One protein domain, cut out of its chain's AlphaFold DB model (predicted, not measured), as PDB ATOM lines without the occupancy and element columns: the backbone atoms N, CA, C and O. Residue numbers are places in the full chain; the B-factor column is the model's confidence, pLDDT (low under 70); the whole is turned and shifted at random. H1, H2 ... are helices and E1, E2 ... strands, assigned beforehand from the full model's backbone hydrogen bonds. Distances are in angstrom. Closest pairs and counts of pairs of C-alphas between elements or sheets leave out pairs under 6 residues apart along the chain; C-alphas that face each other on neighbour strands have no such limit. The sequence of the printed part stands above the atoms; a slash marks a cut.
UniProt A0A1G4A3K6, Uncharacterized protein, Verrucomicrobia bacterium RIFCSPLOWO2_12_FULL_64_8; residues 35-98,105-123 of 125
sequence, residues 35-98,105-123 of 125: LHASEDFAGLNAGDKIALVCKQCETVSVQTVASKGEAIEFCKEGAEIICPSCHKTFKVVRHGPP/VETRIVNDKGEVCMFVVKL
ATOM      1  N   LEU A  35      15.211  40.077 214.666       91.25
ATOM      2  CA  LEU A  35      15.638  40.727 213.440       91.25
ATOM      3  C   LEU A  35      15.563  39.698 212.313       91.25
ATOM      4  O   LEU A  35      16.177  38.629 212.390       91.25
ATOM      5  N   HIS A  36      14.785  40.009 211.284       88.44
ATOM      6  CA  HIS A  36      14.453  39.086 210.204       88.44
ATOM      7  C   HIS A  36      14.693  39.677 208.823       88.44
ATOM      8  O   HIS A  36      14.838  38.917 207.879       88.44
ATOM      9  N   ALA A  37      14.751  40.994 208.679       88.00
ATOM     10  CA  ALA A  37      14.965  41.666 207.408       88.00
ATOM     11  C   ALA A  37      16.217  42.543 207.471       88.00
ATOM     12  O   ALA A  37      16.631  42.970 208.546       88.00
ATOM     13  N   SER A  38      16.832  42.834 206.322       86.56
ATOM     14  CA  SER A  38      18.056  43.653 206.280       86.56
ATOM     15  C   SER A  38      17.842  45.043 206.903       86.56
ATOM     16  O   SER A  38      18.762  45.608 207.489       86.56
ATOM     17  N   GLU A  39      16.619  45.568 206.834       87.94
ATOM     18  CA  GLU A  39      16.187  46.823 207.446       87.94
ATOM     19  C   GLU A  39      16.254  46.782 208.980       87.94
ATOM     20  O   GLU A  39      16.652  47.771 209.596       87.94
ATOM     21  N   ASP A  40      15.944  45.634 209.593       90.56
ATOM     22  CA  ASP A  40      16.006  45.451 211.047       90.56
ATOM     23  C   ASP A  40      17.451  45.597 211.545       90.56
ATOM     24  O   ASP A  40      17.727  46.302 212.517       90.56
ATOM     25  N   PHE A  41      18.397  44.978 210.831       90.62
ATOM     26  CA  PHE A  41      19.828  45.064 211.135       90.62
ATOM     27  C   PHE A  41      20.413  46.435 210.777       90.62
ATOM     28  O   PHE A  41      21.272  46.943 211.495       90.62
ATOM     29  N   ALA A  42      19.925  47.085 209.715       90.00
ATOM     30  CA  ALA A  42      20.335  48.442 209.349       90.00
ATOM     31  C   ALA A  42      19.925  49.503 210.390       90.00
ATOM     32  O   ALA A  42      20.528  50.584 210.426       90.00
ATOM     33  N   GLY A  43      18.919  49.194 211.218       90.44
ATOM     34  CA  GLY A  43      18.488  49.991 212.366       90.44
ATOM     35  C   GLY A  43      19.340  49.816 213.630       90.44
ATOM     36  O   GLY A  43      19.127  50.548 214.599       90.44
ATOM     37  N   LEU A  44      20.298  48.879 213.644       92.12
ATOM     38  CA  LEU A  44      21.245  48.717 214.748       92.12
ATOM     39  C   LEU A  44      22.337  49.790 214.707       92.12
ATOM     40  O   LEU A  44      22.880  50.125 213.650       92.12
ATOM     41  N   ASN A  45      22.692  50.288 215.889       92.31
ATOM     42  CA  ASN A  45      23.771  51.246 216.090       92.31
ATOM     43  C   ASN A  45      24.889  50.637 216.934       92.31
ATOM     44  O   ASN A  45      24.675  49.691 217.692       92.31
ATOM     45  N   ALA A  46      26.087  51.216 216.832       94.00
ATOM     46  CA  ALA A  46      27.167  50.879 217.749       94.00
ATOM     47  C   ALA A  46      26.720  51.135 219.199       94.00
ATOM     48  O   ALA A  46      26.147  52.184 219.494       94.00
ATOM     49  N   GLY A  47      26.968  50.173 220.087       93.25
ATOM     50  CA  GLY A  47      26.523  50.215 221.480       93.25
ATOM     51  C   GLY A  47      25.178  49.535 221.754       93.25
ATOM     52  O   GLY A  47      24.913  49.219 222.913       93.25
ATOM     53  N   ASP A  48      24.362  49.243 220.733       93.88
ATOM     54  CA  ASP A  48      23.145  48.447 220.926       93.88
ATOM     55  C   ASP A  48      23.507  47.027 221.382       93.88
ATOM     56  O   ASP A  48      24.462  46.418 220.889       93.88
ATOM     57  N   LYS A  49      22.716  46.467 222.299       94.88
ATOM     58  CA  LYS A  49      22.850  45.067 222.707       94.88
ATOM     59  C   LYS A  49      21.977  44.169 221.841       94.88
ATOM     60  O   LYS A  49      20.786  44.424 221.662       94.88
ATOM     61  N   ILE A  50      22.552  43.073 221.365       94.69
ATOM     62  CA  ILE A  50      21.833  42.011 220.665       94.69
ATOM     63  C   ILE A  50      22.028  40.676 221.379       94.69
ATOM     64  O   ILE A  50      23.049  40.438 222.023       94.69
ATOM     65  N   ALA A  51      21.046  39.793 221.251       95.00
ATOM     66  CA  ALA A  51      21.119  38.412 221.692       95.00
ATOM     67  C   ALA A  51      21.112  37.475 220.482       95.00
ATOM     68  O   ALA A  51      20.194  37.518 219.663       95.00
ATOM     69  N   LEU A  52      22.113  36.602 220.400       94.81
ATOM     70  CA  LEU A  52      22.137  35.458 219.499       94.81
ATOM     71  C   LEU A  52      21.516  34.278 220.235       94.81
ATOM     72  O   LEU A  52      22.076  33.788 221.219       94.81
ATOM     73  N   VAL A  53      20.368  33.814 219.752       95.50
ATOM     74  CA  VAL A  53      19.678  32.654 220.314       95.50
ATOM     75  C   VAL A  53      19.972  31.446 219.440       95.50
ATOM     76  O   VAL A  53      19.473  31.345 218.319       95.50
ATOM     77  N   CYS A  54      20.792  30.526 219.945       96.06
ATOM     78  CA  CYS A  54      21.178  29.308 219.248       96.06
ATOM     79  C   CYS A  54      20.309  28.137 219.708       96.06
ATOM     80  O   CYS A  54      20.450  27.638 220.823       96.06
ATOM     81  N   LYS A  55      19.436  27.646 218.828       95.69
ATOM     82  CA  LYS A  55      18.592  26.474 219.098       95.69
ATOM     83  C   LYS A  55      19.358  25.157 219.029       95.69
ATOM     84  O   LYS A  55      18.892  24.166 219.567       95.69
ATOM     85  N   GLN A  56      20.523  25.129 218.381       93.81
ATOM     86  CA  GLN A  56      21.287  23.889 218.228       93.81
ATOM     87  C   GLN A  56      22.036  23.474 219.503       93.81
ATOM     88  O   GLN A  56      22.312  22.291 219.683       93.81
ATOM     89  N   CYS A  57      22.386  24.429 220.365       95.62
ATOM     90  CA  CYS A  57      22.995  24.164 221.671       95.62
ATOM     91  C   CYS A  57      22.201  24.762 222.838       95.62
ATOM     92  O   CYS A  57      22.711  24.784 223.950       95.62
ATOM     93  N   GLU A  58      20.988  25.256 222.576       95.88
ATOM     94  CA  GLU A  58      20.071  25.818 223.577       95.88
ATOM     95  C   GLU A  58      20.678  26.957 224.414       95.88
ATOM     96  O   GLU A  58      20.422  27.086 225.608       95.88
ATOM     97  N   THR A  59      21.485  27.816 223.783       95.88
ATOM     98  CA  THR A  59      22.139  28.939 224.468       95.88
ATOM     99  C   THR A  59      21.726  30.294 223.916       95.88
ATOM    100  O   THR A  59      21.348  30.448 222.752       95.88
ATOM    101  N   VAL A  60      21.850  31.304 224.777       96.38
ATOM    102  CA  VAL A  60      21.712  32.716 224.426       96.38
ATOM    103  C   VAL A  60      23.038  33.403 224.713       96.38
ATOM    104  O   VAL A  60      23.549  33.322 225.826       96.38
ATOM    105  N   SER A  61      23.602  34.070 223.709       95.06
ATOM    106  CA  SER A  61      24.813  34.884 223.854       95.06
ATOM    107  C   SER A  61      24.469  36.343 223.603       95.06
ATOM    108  O   SER A  61      23.884  36.664 222.572       95.06
ATOM    109  N   VAL A  62      24.812  37.222 224.541       95.12
ATOM    110  CA  VAL A  62      24.594  38.666 224.399       95.12
ATOM    111  C   VAL A  62      25.890  39.319 223.947       95.12
ATOM    112  O   VAL A  62      26.937  39.081 224.545       95.12
ATOM    113  N   GLN A  63      25.811  40.161 222.922       93.44
ATOM    114  CA  GLN A  63      26.934  40.966 222.460       93.44
ATOM    115  C   GLN A  63      26.505  42.403 222.184       93.44
ATOM    116  O   GLN A  63      25.347  42.682 221.862       93.44
ATOM    117  N   THR A  64      27.456  43.315 222.328       94.88
ATOM    118  CA  THR A  64      27.289  44.715 221.949       94.88
ATOM    119  C   THR A  64      27.713  44.868 220.499       94.88
ATOM    120  O   THR A  64      28.800  44.430 220.133       94.88
ATOM    121  N   VAL A  65      26.882  45.513 219.688       93.75
ATOM    122  CA  VAL A  65      27.216  45.860 218.306       93.75
ATOM    123  C   VAL A  65      28.395  46.833 218.326       93.75
ATOM    124  O   VAL A  65      28.267  47.943 218.849       93.75
ATOM    125  N   ALA A  66      29.547  46.454 217.772       92.56
ATOM    126  CA  ALA A  66      30.720  47.326 217.738       92.56
ATOM    127  C   ALA A  66      30.610  48.377 216.629       92.56
ATOM    128  O   ALA A  66      31.097  49.499 216.767       92.56
ATOM    129  N   SER A  67      29.960  48.033 215.514       93.12
ATOM    130  CA  SER A  67      29.747  48.952 214.400       93.12
ATOM    131  C   SER A  67      28.544  48.564 213.548       93.12
ATOM    132  O   SER A  67      28.081  47.424 213.557       93.12
ATOM    133  N   LYS A  68      28.087  49.505 212.721       89.19
ATOM    134  CA  LYS A  68      27.045  49.235 211.727       89.19
ATOM    135  C   LYS A  68      27.462  48.170 210.704       89.19
ATOM    136  O   LYS A  68      26.614  47.431 210.223       89.19
ATOM    137  N   GLY A  69      28.758  48.068 210.390       88.44
ATOM    138  CA  GLY A  69      29.282  47.027 209.502       88.44
ATOM    139  C   GLY A  69      29.119  45.625 210.091       88.44
ATOM    140  O   GLY A  69      28.641  44.733 209.404       88.44
ATOM    141  N   GLU A  70      29.420  45.457 211.381       88.50
ATOM    142  CA  GLU A  70      29.216  44.186 212.090       88.50
ATOM    143  C   GLU A  70      27.735  43.784 212.111       88.50
ATOM    144  O   GLU A  70      27.400  42.635 211.838       88.50
ATOM    145  N   ALA A  71      26.836  44.742 212.360       88.25
ATOM    146  CA  ALA A  71      25.396  44.493 212.325       88.25
ATOM    147  C   ALA A  71      24.919  43.941 210.967       88.25
ATOM    148  O   ALA A  71      24.059  43.063 210.929       88.25
ATOM    149  N   ILE A  72      25.491  44.423 209.858       88.88
ATOM    150  CA  ILE A  72      25.133  43.988 208.500       88.88
ATOM    151  C   ILE A  72      25.622  42.562 208.211       88.88
ATOM    152  O   ILE A  72      24.953  41.831 207.478       88.88
ATOM    153  N   GLU A  73      26.739  42.119 208.794       89.06
ATOM    154  CA  GLU A  73      27.230  40.746 208.597       89.06
ATOM    155  C   GLU A  73      26.227  39.700 209.118       89.06
ATOM    156  O   GLU A  73      26.105  38.628 208.529       89.06
ATOM    157  N   PHE A  74      25.406  40.033 210.124       88.75
ATOM    158  CA  PHE A  74      24.336  39.148 210.601       88.75
ATOM    159  C   PHE A  74      23.191  38.933 209.599       88.75
ATOM    160  O   PHE A  74      22.418  37.986 209.756       88.75
ATOM    161  N   CYS A  75      23.065  39.780 208.570       90.62
ATOM    162  CA  CYS A  75      22.005  39.676 207.565       90.62
ATOM    163  C   CYS A  75      22.484  39.535 206.124       90.62
ATOM    164  O   CYS A  75      21.666  39.427 205.203       90.62
ATOM    165  N   LYS A  76      23.797  39.538 205.921       92.69
ATOM    166  CA  LYS A  76      24.432  39.407 204.618       92.69
ATOM    167  C   LYS A  76      24.353  37.963 204.142       92.69
ATOM    168  O   LYS A  76      24.827  37.048 204.803       92.69
ATOM    169  N   GLU A  77      23.748  37.759 202.980       92.44
ATOM    170  CA  GLU A  77      23.632  36.433 202.380       92.44
ATOM    171  C   GLU A  77      25.012  35.796 202.167       92.44
ATOM    172  O   GLU A  77      25.938  36.442 201.675       92.44
ATOM    173  N   GLY A  78      25.144  34.529 202.560       92.50
ATOM    174  CA  GLY A  78      26.396  33.781 202.491       92.50
ATOM    175  C   GLY A  78      27.381  34.076 203.623       92.50
ATOM    176  O   GLY A  78      28.417  33.419 203.678       92.50
ATOM    177  N   ALA A  79      27.079  35.013 204.531       93.81
ATOM    178  CA  ALA A  79      27.901  35.232 205.714       93.81
ATOM    179  C   ALA A  79      27.852  34.024 206.659       93.81
ATOM    180  O   ALA A  79      26.872  33.271 206.708       93.81
ATOM    181  N   GLU A  80      28.926  33.866 207.425       94.81
ATOM    182  CA  GLU A  80      29.072  32.817 208.421       94.81
ATOM    183  C   GLU A  80      29.034  33.420 209.825       94.81
ATOM    184  O   GLU A  80      29.745  34.376 210.127       94.81
ATOM    185  N   ILE A  81      28.202  32.848 210.692       92.88
ATOM    186  CA  ILE A  81      28.064  33.258 212.088       92.88
ATOM    187  C   ILE A  81      28.548  32.118 212.967       92.88
ATOM    188  O   ILE A  81      28.048  30.997 212.881       92.88
ATOM    189  N   ILE A  82      29.497  32.410 213.849       94.62
ATOM    190  CA  ILE A  82      29.993  31.450 214.833       94.62
ATOM    191  C   ILE A  82      29.204  31.648 216.126       94.62
ATOM    192  O   ILE A  82      29.181  32.745 216.680       94.62
ATOM    193  N   CYS A  83      28.555  30.594 216.633       94.06
ATOM    194  CA  CYS A  83      27.917  30.674 217.947       94.06
ATOM    195  C   CYS A  83      28.987  30.780 219.045       94.06
ATOM    196  O   CYS A  83      29.804  29.862 219.159       94.06
ATOM    197  N   PRO A  84      28.942  31.802 219.917       94.25
ATOM    198  CA  PRO A  84      29.926  31.957 220.989       94.25
ATOM    199  C   PRO A  84      29.923  30.825 222.024       94.25
ATOM    200  O   PRO A  84      30.895  30.667 222.746       94.25
ATOM    201  N   SER A  85      28.843  30.040 222.126       94.88
ATOM    202  CA  SER A  85      28.741  28.963 223.121       94.88
ATOM    203  C   SER A  85      29.213  27.606 222.602       94.88
ATOM    204  O   SER A  85      29.953  26.914 223.289       94.88
ATOM    205  N   CYS A  86      28.765  27.190 221.412       94.88
ATOM    206  CA  CYS A  86      29.109  25.870 220.861       94.88
ATOM    207  C   CYS A  86      30.160  25.913 219.750       94.88
ATOM    208  O   CYS A  86      30.528  24.860 219.234       94.88
ATOM    209  N   HIS A  87      30.604  27.112 219.361       95.44
ATOM    210  CA  HIS A  87      31.626  27.375 218.342       95.44
ATOM    211  C   HIS A  87      31.321  26.773 216.964       95.44
ATOM    212  O   HIS A  87      32.198  26.672 216.109       95.44
ATOM    213  N   LYS A  88      30.068  26.377 216.728       95.44
ATOM    214  CA  LYS A  88      29.611  25.924 215.419       95.44
ATOM    215  C   LYS A  88      29.397  27.118 214.505       95.44
ATOM    216  O   LYS A  88      28.924  28.169 214.949       95.44
ATOM    217  N   THR A  89      29.703  26.903 213.236       95.75
ATOM    218  CA  THR A  89      29.469  27.856 212.160       95.75
ATOM    219  C   THR A  89      28.089  27.638 211.559       95.75
ATOM    220  O   THR A  89      27.705  26.514 211.237       95.75
ATOM    221  N   PHE A  90      27.359  28.729 211.387       95.69
ATOM    222  CA  PHE A  90      26.035  28.782 210.789       95.69
ATOM    223  C   PHE A  90      26.049  29.709 209.585       95.69
ATOM    224  O   PHE A  90      26.825  30.660 209.549       95.69
ATOM    225  N   LYS A  91      25.183  29.453 208.607       96.50
ATOM    226  CA  LYS A  91      25.130  30.235 207.371       96.50
ATOM    227  C   LYS A  91      23.934  31.161 207.359       96.50
ATOM    228  O   LYS A  91      22.829  30.762 207.722       96.50
ATOM    229  N   VAL A  92      24.147  32.380 206.891       94.94
ATOM    230  CA  VAL A  92      23.081  33.337 206.627       94.94
ATOM    231  C   VAL A  92      22.535  33.098 205.223       94.94
ATOM    232  O   VAL A  92      23.264  33.187 204.236       94.94
ATOM    233  N   VAL A  93      21.243  32.810 205.118       93.50
ATOM    234  CA  VAL A  93      20.540  32.619 203.844       93.50
ATOM    235  C   VAL A  93      19.391  33.604 203.724       93.50
ATOM    236  O   VAL A  93      18.754  33.966 204.716       93.50
ATOM    237  N   ARG A  94      19.102  34.028 202.493       90.12
ATOM    238  CA  ARG A  94      17.892  34.785 202.183       90.12
ATOM    239  C   ARG A  94      16.787  33.831 201.767       90.12
ATOM    240  O   ARG A  94      16.987  32.930 200.960       90.12
ATOM    241  N   HIS A  95      15.608  34.037 202.326       86.56
ATOM    242  CA  HIS A  95      14.424  33.256 202.038       86.56
ATOM    243  C   HIS A  95      13.276  34.198 201.689       86.56
ATOM    244  O   HIS A  95      12.825  34.982 202.519       86.56
ATOM    245  N   GLY A  96      12.770  34.100 200.463       80.25
ATOM    246  CA  GLY A  96      11.619  34.864 199.991       80.25
ATOM    247  C   GLY A  96      10.648  33.981 199.203       80.25
ATOM    248  O   GLY A  96      10.977  32.832 198.894       80.25
ATOM    249  N   PRO A  97       9.445  34.487 198.882       73.25
ATOM    250  CA  PRO A  97       8.489  33.781 198.039       73.25
ATOM    251  C   PRO A  97       9.127  33.381 196.700       73.25
ATOM    252  O   PRO A  97       9.794  34.215 196.082       73.25
ATOM    253  N   PRO A  98       8.914  32.149 196.208       56.91
ATOM    254  CA  PRO A  98       9.365  31.780 194.874       56.91
ATOM    255  C   PRO A  98       8.584  32.582 193.818       56.91
ATOM    256  O   PRO A  98       7.356  32.547 193.788       56.91
ATOM    257  N   VAL A 105      11.647  39.447 201.793       82.50
ATOM    258  CA  VAL A 105      12.849  38.615 201.871       82.50
ATOM    259  C   VAL A 105      13.285  38.579 203.328       82.50
ATOM    260  O   VAL A 105      13.631  39.607 203.901       82.50
ATOM    261  N   GLU A 106      13.256  37.391 203.918       87.44
ATOM    262  CA  GLU A 106      13.705  37.143 205.282       87.44
ATOM    263  C   GLU A 106      15.140  36.615 205.276       87.44
ATOM    264  O   GLU A 106      15.501  35.714 204.520       87.44
ATOM    265  N   THR A 107      15.953  37.132 206.176       90.38
ATOM    266  CA  THR A 107      17.221  36.561 206.600       90.38
ATOM    267  C   THR A 107      16.955  35.401 207.557       90.38
ATOM    268  O   THR A 107      16.219  35.527 208.538       90.38
ATOM    269  N   ARG A 108      17.592  34.259 207.301       93.12
ATOM    270  CA  ARG A 108      17.571  33.083 208.175       93.12
ATOM    271  C   ARG A 108      18.989  32.613 208.444       93.12
ATOM    272  O   ARG A 108      19.814  32.609 207.538       93.12
ATOM    273  N   ILE A 109      19.253  32.180 209.671       93.94
ATOM    274  CA  ILE A 109      20.537  31.592 210.050       93.94
ATOM    275  C   ILE A 109      20.330  30.088 210.207       93.94
ATOM    276  O   ILE A 109      19.533  29.642 211.042       93.94
ATOM    277  N   VAL A 110      21.010  29.317 209.364       95.38
ATOM    278  CA  VAL A 110      20.800  27.877 209.204       95.38
ATOM    279  C   VAL A 110      22.046  27.067 209.543       95.38
ATOM    280  O   VAL A 110      23.175  27.554 209.440       95.38
ATOM    281  N   ASN A 111      21.837  25.814 209.938       95.50
ATOM    282  CA  ASN A 111      22.907  24.842 210.139       95.50
ATOM    283  C   ASN A 111      23.396  24.249 208.802       95.50
ATOM    284  O   ASN A 111      22.966  24.639 207.716       95.50
ATOM    285  N   ASP A 112      24.302  23.280 208.892       94.31
ATOM    286  CA  ASP A 112      24.854  22.514 207.773       94.31
ATOM    287  C   ASP A 112      23.795  21.754 206.956       94.31
ATOM    288  O   ASP A 112      23.994  21.506 205.768       94.31
ATOM    289  N   LYS A 113      22.649  21.440 207.565       94.25
ATOM    290  CA  LYS A 113      21.499  20.793 206.917       94.25
ATOM    291  C   LYS A 113      20.520  21.785 206.280       94.25
ATOM    292  O   LYS A 113      19.540  21.361 205.674       94.25
ATOM    293  N   GLY A 114      20.755  23.090 206.421       92.81
ATOM    294  CA  GLY A 114      19.843  24.135 205.948       92.81
ATOM    295  C   GLY A 114      18.638  24.383 206.865       92.81
ATOM    296  O   GLY A 114      17.706  25.085 206.478       92.81
ATOM    297  N   GLU A 115      18.640  23.841 208.084       94.75
ATOM    298  CA  GLU A 115      17.569  24.035 209.064       94.75
ATOM    299  C   GLU A 115      17.801  25.324 209.858       94.75
ATOM    300  O   GLU A 115      18.913  25.587 210.320       94.75
ATOM    301  N   VAL A 116      16.749  26.123 210.065       94.00
ATOM    302  CA  VAL A 116      16.833  27.368 210.847       94.00
ATOM    303  C   VAL A 116      17.127  27.046 212.308       94.00
ATOM    304  O   VAL A 116      16.297  26.472 213.013       94.00
ATOM    305  N   CYS A 117      18.294  27.464 212.781       93.75
ATOM    306  CA  CYS A 117      18.814  27.069 214.089       93.75
ATOM    307  C   CYS A 117      19.319  28.246 214.927       93.75
ATOM    308  O   CYS A 117      19.683  28.049 216.085       93.75
ATOM    309  N   MET A 118      19.331  29.462 214.380       94.81
ATOM    310  CA  MET A 118      19.702  30.666 215.113       94.81
ATOM    311  C   MET A 118      18.856  31.860 214.668       94.81
ATOM    312  O   MET A 118      18.433  31.951 213.517       94.81
ATOM    313  N   PHE A 119      18.591  32.772 215.600       94.00
ATOM    314  CA  PHE A 119      17.989  34.071 215.315       94.00
ATOM    315  C   PHE A 119      18.605  35.146 216.211       94.00
ATOM    316  O   PHE A 119      19.128  34.846 217.288       94.00
ATOM    317  N   VAL A 120      18.557  36.392 215.744       94.56
ATOM    318  CA  VAL A 120      19.123  37.555 216.436       94.56
ATOM    319  C   VAL A 120      17.988  38.408 216.979       94.56
ATOM    320  O   VAL A 120      16.977  38.590 216.309       94.56
ATOM    321  N   VAL A 121      18.147  38.929 218.192       94.38
ATOM    322  CA  VAL A 121      17.161  39.786 218.857       94.38
ATOM    323  C   VAL A 121      17.833  41.072 219.315       94.38
ATOM    324  O   VAL A 121      18.873  41.003 219.964       94.38
ATOM    325  N   LYS A 122      17.239  42.239 219.044       93.88
ATOM    326  CA  LYS A 122      17.663  43.490 219.691       93.88
ATOM    327  C   LYS A 122      17.149  43.529 221.130       93.88
ATOM    328  O   LYS A 122      15.957  43.335 221.376       93.88
ATOM    329  N   LEU A 123      18.040  43.778 222.083       92.06
ATOM    330  CA  LEU A 123      17.688  43.958 223.486       92.06
ATOM    331  C   LEU A 123      17.371  45.436 223.772       92.06
ATOM    332  O   LEU A 123      17.909  46.316 223.095       92.06
TER     333      LEU A 123
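Overview. This is residues 35 to 98 and 105 to 123 of the 125 residues of an uncharacterized protein of Verrucomicrobia bacterium RIFCSPLOWO2_12_FULL_64_8 (UniProt A0A1G4A3K6). What is the overall picture? One antiparallel sheet of six strands is curled like part of a barrel, with E2, E1 and E6 making one wing and E5, E4 and E3 the other. Two short helices, H1 and H2, touch each other and only graze this sheet. What is printed? There are 83 residues of mixed class, in the order H1 E1 E2 H2 E3 E4 E5 E6, and the sheet runs E2 E1 E6 E5 E4 E3. The whole is compact, with a radius of gyration of the C-alphas of 11.9 A, and flat, spanning 33 by 32 by 17 A.

Arrangement. How do the strands pair? E6, residues 116 to 122, is staggered, pairing with E1, residues 49 to 54, where N 51 and O 121 are 2.8 A apart, and in a hairpin with E5, residues 106 to 110, where N 117 and O 109 are 3.1 A apart. E1 and edge strand E2, residues 59 to 64, form a hairpin at 156 degrees, with N 52 and O 61 2.8 A apart. E5 neighbours E4, residues 89 to 95, with N 93 and O 108 2.8 A apart, and E4 forms a hairpin with edge strand E3, residues 80 to 82, with N 81 and O 90 2.8 A apart. Where are the helices? H1, residues 38 to 42, and H2, residues 68 to 73, touch, the closest C-alphas being those of Phe 41 and Ala 71, 5.7 A apart. In both, every O i to N i+4 pair is within hydrogen-bond range.

Along the chain. Which strands are long? E4 measures 18.9 A, E6 18.4 A, E2 16.8 A and E1 16.2 A. Where are the anchors? H1 begins at C-alpha 38 (18.056, 43.653, 206.280), and E6 ends at C-alpha 122 (17.663, 43.490, 219.691).

Size, cuts and confidence. Is anything missing? Residues 99 to 104 are not printed, and C-alphas 98 and 105 are 10.4 A apart. Where is confidence low? Residue 98 alone is under 70.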